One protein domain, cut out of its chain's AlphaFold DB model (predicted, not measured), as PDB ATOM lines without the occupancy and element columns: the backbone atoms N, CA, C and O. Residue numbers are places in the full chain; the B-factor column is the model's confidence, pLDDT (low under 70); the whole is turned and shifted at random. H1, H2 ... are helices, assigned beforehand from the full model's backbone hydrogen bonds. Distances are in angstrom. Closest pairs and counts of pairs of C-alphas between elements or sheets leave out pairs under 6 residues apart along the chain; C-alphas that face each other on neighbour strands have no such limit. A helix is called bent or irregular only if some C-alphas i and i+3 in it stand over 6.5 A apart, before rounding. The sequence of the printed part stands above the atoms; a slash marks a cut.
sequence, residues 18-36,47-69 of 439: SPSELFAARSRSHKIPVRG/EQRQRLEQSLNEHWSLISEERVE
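This is residues 18 to 36 and 47 to 69 of the 439 residues of the protein "TSEN54 tRNA splicing endonuclease subunit" of Mastacembelus armatus (zig-zag eel) (UniProt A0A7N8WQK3). A thin, open rod with two helices set end from end: the short H1 at one end and the longer H2 making much of the length toward the other, with no contact between them. Two unnamed stretches lie along the rod: residues 27 to 36 lead away from H1 in the direction of the end where H2 begins and stop at the cut, and residues 64 to 69 run from the last turn of H2 back toward the end where H1 lies. The printed part has 42 residues with two named helices, H1 then H2, and no named strand; the class is all helix. It is only just loose, close to extended, with a radius of gyration of the C-alphas of 13.3 A, and the C-alphas span 41 by 14 by 13 A.

H1, residues 19 to 26, and H2, residues 47 to 63, are apart: no C-alpha of the one is within 8 A of the other. In both H1 and H2, every O i to N i+4 pair is within hydrogen-bond range.

H1 runs from Pro 19, with its C-alpha at (184.616, 181.155, 130.474), to Arg 26 and measures 10.5 A from first to last C-alpha. H2 runs from Glu 47, with its C-alpha at (165.337, 158.097, 102.296), to Ile 63, with its C-alpha at (166.163, 167.884, 124.573), and measures 24.3 A. Neither helix is bent.

The C-alphas of Ser 18 and Glu 47 are the two farthest apart, at 41.2 A, while the first and last printed C-alphas, those of Ser 18 and Glu 69, are 13.4 A apart. Residues 37 to 46 are not printed, and C-alphas 36 and 47 are 14.2 A apart across this cut. The link from H1 to H2 goes across the cut. The mean pLDDT of the printed part is 86.7, and residue 35 is the one printed residue under 70.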
ATOM      1  N   SER A  18     183.351 177.338 133.314       88.88
ATOM      2  CA  SER A  18     184.508 178.083 132.821       88.88
ATOM      3  C   SER A  18     184.096 179.120 131.759       88.88
ATOM      4  O   SER A  18     183.060 178.979 131.100       88.88
ATOM      5  N   PRO A  19     184.911 180.167 131.514       89.75
ATOM      6  CA  PRO A  19     184.616 181.155 130.474       89.75
ATOM      7  C   PRO A  19     184.395 180.550 129.077       89.75
ATOM      8  O   PRO A  19     183.538 181.029 128.334       89.75
ATOM      9  N   SER A  20     185.135 179.493 128.729       89.94
ATOM     10  CA  SER A  20     184.995 178.759 127.465       89.94
ATOM     11  C   SER A  20     183.671 178.006 127.367       89.94
ATOM     12  O   SER A  20     182.999 178.098 126.342       89.94
ATOM     13  N   GLU A  21     183.264 177.309 128.429       90.06
ATOM     14  CA  GLU A  21     181.985 176.587 128.480       90.06
ATOM     15  C   GLU A  21     180.805 177.556 128.432       90.06
ATOM     16  O   GLU A  21     179.847 177.333 127.696       90.06
ATOM     17  N   LEU A  22     180.902 178.684 129.140       88.19
ATOM     18  CA  LEU A  22     179.887 179.734 129.106       88.19
ATOM     19  C   LEU A  22     179.770 180.346 127.705       88.19
ATOM     20  O   LEU A  22     178.659 180.571 127.221       88.19
ATOM     21  N   PHE A  23     180.894 180.612 127.033       88.56
ATOM     22  CA  PHE A  23     180.882 181.103 125.654       88.56
ATOM     23  C   PHE A  23     180.257 180.081 124.698       88.56
ATOM     24  O   PHE A  23     179.421 180.459 123.876       88.56
ATOM     25  N   ALA A  24     180.606 178.799 124.837       88.75
ATOM     26  CA  ALA A  24     180.018 177.719 124.054       88.75
ATOM     27  C   ALA A  24     178.504 177.625 124.281       88.75
ATOM     28  O   ALA A  24     177.753 177.607 123.311       88.75
ATOM     29  N   ALA A  25     178.049 177.669 125.538       87.06
ATOM     30  CA  ALA A  25     176.634 177.644 125.896       87.06
ATOM     31  C   ALA A  25     175.852 178.832 125.315       87.06
ATOM     32  O   ALA A  25     174.759 178.661 124.784       87.06
ATOM     33  N   ARG A  26     176.426 180.042 125.347       85.31
ATOM     34  CA  ARG A  26     175.783 181.248 124.794       85.31
ATOM     35  C   ARG A  26     175.805 181.332 123.272       85.31
ATOM     36  O   ARG A  26     175.035 182.107 122.714       85.31
ATOM     37  N   SER A  27     176.693 180.593 122.616       87.12
ATOM     38  CA  SER A  27     176.840 180.600 121.155       87.12
ATOM     39  C   SER A  27     176.020 179.502 120.469       87.12
ATOM     40  O   SER A  27     176.138 179.318 119.258       87.12
ATOM     41  N   ARG A  28     175.206 178.754 121.228       84.75
ATOM     42  CA  ARG A  28     174.352 177.687 120.697       84.75
ATOM     43  C   ARG A  28     173.267 178.247 119.777       84.75
ATOM     44  O   ARG A  28     172.819 179.385 119.901       84.75
ATOM     45  N   SER A  29     172.847 177.422 118.825       82.00
ATOM     46  CA  SER A  29     171.776 177.769 117.896       82.00
ATOM     47  C   SER A  29     170.421 177.707 118.600       82.00
ATOM     48  O   SER A  29     170.046 176.667 119.123       82.00
ATOM     49  N   HIS A  30     169.635 178.781 118.517       79.81
ATOM     50  CA  HIS A  30     168.249 178.815 119.006       79.81
ATOM     51  C   HIS A  30     167.221 178.325 117.969       79.81
ATOM     52  O   HIS A  30     166.025 178.596 118.089       79.81
ATOM     53  N   LYS A  31     167.669 177.654 116.900       83.19
ATOM     54  CA  LYS A  31     166.772 177.115 115.871       83.19
ATOM     55  C   LYS A  31     166.107 175.841 116.381       83.19
ATOM     56  O   LYS A  31     166.782 174.847 116.619       83.19
ATOM     57  N   ILE A  32     164.784 175.876 116.497       83.38
ATOM     58  CA  ILE A  32     163.978 174.704 116.838       83.38
ATOM     59  C   ILE A  32     163.877 173.804 115.590       83.38
ATOM     60  O   ILE A  32     163.570 174.331 114.514       83.38
ATOM     61  N   PRO A  33     164.117 172.483 115.702       82.06
ATOM     62  CA  PRO A  33     163.921 171.535 114.613       82.06
ATOM     63  C   PRO A  33     162.512 171.661 114.038       82.06
ATOM     64  O   PRO A  33     161.516 171.598 114.762       82.06
ATOM     65  N   VAL A  34     162.423 171.860 112.725       79.00
ATOM     66  CA  VAL A  34     161.135 171.996 112.050       79.00
ATOM     67  C   VAL A  34     160.643 170.605 111.691       79.00
ATOM     68  O   VAL A  34     161.212 169.929 110.836       79.00
ATOM     69  N   ARG A  35     159.548 170.188 112.326       69.62
ATOM     70  CA  ARG A  35     158.802 169.008 111.895       69.62
ATOM     71  C   ARG A  35     158.177 169.343 110.541       69.62
ATOM     72  O   ARG A  35     157.308 170.209 110.467       69.62
ATOM     73  N   GLY A  36     158.682 168.731 109.470       75.44
ATOM     74  CA  GLY A  36     158.165 168.918 108.112       75.44
ATOM     75  C   GLY A  36     156.695 168.503 107.967       75.44
ATOM     76  O   GLY A  36     156.025 168.143 108.938       75.44
ATOM     77  N   GLU A  47     165.326 156.634 102.176       88.88
ATOM     78  CA  GLU A  47     165.337 158.097 102.296       88.88
ATOM     79  C   GLU A  47     164.398 158.595 103.400       88.88
ATOM     80  O   GLU A  47     164.762 159.489 104.165       88.88
ATOM     81  N   GLN A  48     163.189 158.028 103.508       88.19
ATOM     82  CA  GLN A  48     162.262 158.399 104.572       88.19
ATOM     83  C   GLN A  48     162.818 158.012 105.943       88.19
ATOM     84  O   GLN A  48     162.754 158.820 106.870       88.19
ATOM     85  N   ARG A  49     163.384 156.805 106.077       89.69
ATOM     86  CA  ARG A  49     163.993 156.345 107.335       89.69
ATOM     87  C   ARG A  49     165.123 157.271 107.773       89.69
ATOM     88  O   ARG A  49     165.093 157.749 108.901       89.69
ATOM     89  N   GLN A  50     166.036 157.611 106.865       91.00
ATOM     90  CA  GLN A  50     167.134 158.538 107.153       91.00
ATOM     91  C   GLN A  50     166.635 159.927 107.568       91.00
ATOM     92  O   GLN A  50     167.146 160.496 108.530       91.00
ATOM     93  N   ARG A  51     165.609 160.471 106.896       88.19
ATOM     94  CA  ARG A  51     165.011 161.764 107.278       88.19
ATOM     95  C   ARG A  51     164.394 161.723 108.677       88.19
ATOM     96  O   ARG A  51     164.554 162.673 109.442       88.19
ATOM     97  N   LEU A  52     163.691 160.641 109.018       88.81
ATOM     98  CA  LEU A  52     163.085 160.463 110.339       88.81
ATOM     99  C   LEU A  52     164.145 160.306 111.432       88.81
ATOM    100  O   LEU A  52     164.037 160.958 112.467       88.81
ATOM    101  N   GLU A  53     165.180 159.499 111.196       91.50
ATOM    102  CA  GLU A  53     166.308 159.337 112.120       91.50
ATOM    103  C   GLU A  53     167.056 160.650 112.336       91.50
ATOM    104  O   GLU A  53     167.343 161.011 113.475       91.50
ATOM    105  N   GLN A  54     167.322 161.407 111.267       90.19
ATOM    106  CA  GLN A  54     167.933 162.728 111.379       90.19
ATOM    107  C   GLN A  54     167.067 163.664 112.227       90.19
ATOM    108  O   GLN A  54     167.566 164.262 113.177       90.19
ATOM    109  N   SER A  55     165.764 163.752 111.939       88.81
ATOM    110  CA  SER A  55     164.843 164.594 112.708       88.81
ATOM    111  C   SER A  55     164.761 164.171 114.179       88.81
ATOM    112  O   SER A  55     164.670 165.030 115.056       88.81
ATOM    113  N   LEU A  56     164.801 162.868 114.456       89.75
ATOM    114  CA  LEU A  56     164.788 162.317 115.808       89.75
ATOM    115  C   LEU A  56     166.092 162.646 116.546       89.75
ATOM    116  O   LEU A  56     166.039 163.098 117.687       89.75
ATOM    117  N   ASN A  57     167.247 162.505 115.893       90.62
ATOM    118  CA  ASN A  57     168.550 162.861 116.459       90.62
ATOM    119  C   ASN A  57     168.661 164.363 116.748       90.62
ATOM    120  O   ASN A  57     169.135 164.746 117.815       90.62
ATOM    121  N   GLU A  58     168.184 165.218 115.840       89.56
ATOM    122  CA  GLU A  58     168.112 166.668 116.057       89.56
ATOM    123  C   GLU A  58     167.232 167.007 117.270       89.56
ATOM    124  O   GLU A  58     167.595 167.849 118.093       89.56
ATOM    125  N   HIS A  59     166.099 166.315 117.423       88.88
ATOM    126  CA  HIS A  59     165.198 166.504 118.556       88.88
ATOM    127  C   HIS A  59     165.820 166.046 119.882       88.88
ATOM    128  O   HIS A  59     165.792 166.794 120.859       88.88
ATOM    129  N   TRP A  60     166.435 164.859 119.915       90.94
ATOM    130  CA  TRP A  60     167.135 164.359 121.101       90.94
ATOM    131  C   TRP A  60     168.312 165.242 121.487       90.94
ATOM    132  O   TRP A  60     168.469 165.536 122.669       90.94
ATOM    133  N   SER A  61     169.088 165.719 120.510       88.75
ATOM    134  CA  SER A  61     170.176 166.664 120.760       88.75
ATOM    135  C   SER A  61     169.658 167.920 121.458       88.75
ATOM    136  O   SER A  61     170.274 168.359 122.426       88.75
ATOM    137  N   LEU A  62     168.522 168.469 121.012       88.06
ATOM    138  CA  LEU A  62     167.928 169.660 121.619       88.06
ATOM    139  C   LEU A  62     167.356 169.390 123.020       88.06
ATOM    140  O   LEU A  62     167.518 170.220 123.908       88.06
ATOM    141  N   ILE A  63     166.706 168.245 123.247       87.75
ATOM    142  CA  ILE A  63     166.163 167.884 124.573       87.75
ATOM    143  C   ILE A  63     167.280 167.600 125.582       87.75
ATOM    144  O   ILE A  63     167.142 167.926 126.758       87.75
ATOM    145  N   SER A  64     168.378 166.994 125.129       88.62
ATOM    146  CA  SER A  64     169.541 166.683 125.968       88.62
ATOM    147  C   SER A  64     170.370 167.912 126.341       88.62
ATOM    148  O   SER A  64     171.269 167.818 127.173       88.62
ATOM    149  N   GLU A  65     170.094 169.058 125.716       86.94
ATOM    150  CA  GLU A  65     170.831 170.282 125.965       86.94
ATOM    151  C   GLU A  65     170.613 170.781 127.400       86.94
ATOM    152  O   GLU A  65     169.501 171.116 127.816       86.94
ATOM    153  N   GLU A  66     171.706 170.900 128.152       86.19
ATOM    154  CA  GLU A  66     171.671 171.474 129.491       86.19
ATOM    155  C   GLU A  66     171.465 172.993 129.441       86.19
ATOM    156  O   GLU A  66     172.194 173.725 128.754       86.19
ATOM    157  N   ARG A  67     170.476 173.474 130.201       84.19
ATOM    158  CA  ARG A  67     170.169 174.901 130.333       84.19
ATOM    159  C   ARG A  67     171.156 175.582 131.272       84.19
ATOM    160  O   ARG A  67     171.386 175.123 132.383       84.19
ATOM    161  N   VAL A  68     171.673 176.729 130.838       87.25
ATOM    162  CA  VAL A  68     172.640 177.528 131.596       87.25
ATOM    163  C   VAL A  68     172.032 178.882 131.926       87.25
ATOM    164  O   VAL A  68     171.783 179.683 131.028       87.25
ATOM    165  N   GLU A  69     171.866 179.161 133.219       86.81
ATOM    166  CA  GLU A  69     171.322 180.427 133.709       86.81
ATOM    167  C   GLU A  69     172.334 181.239 134.517       86.81
ATOM    168  O   GLU A  69     173.247 180.719 135.162       86.81
TER     169      GLU A  69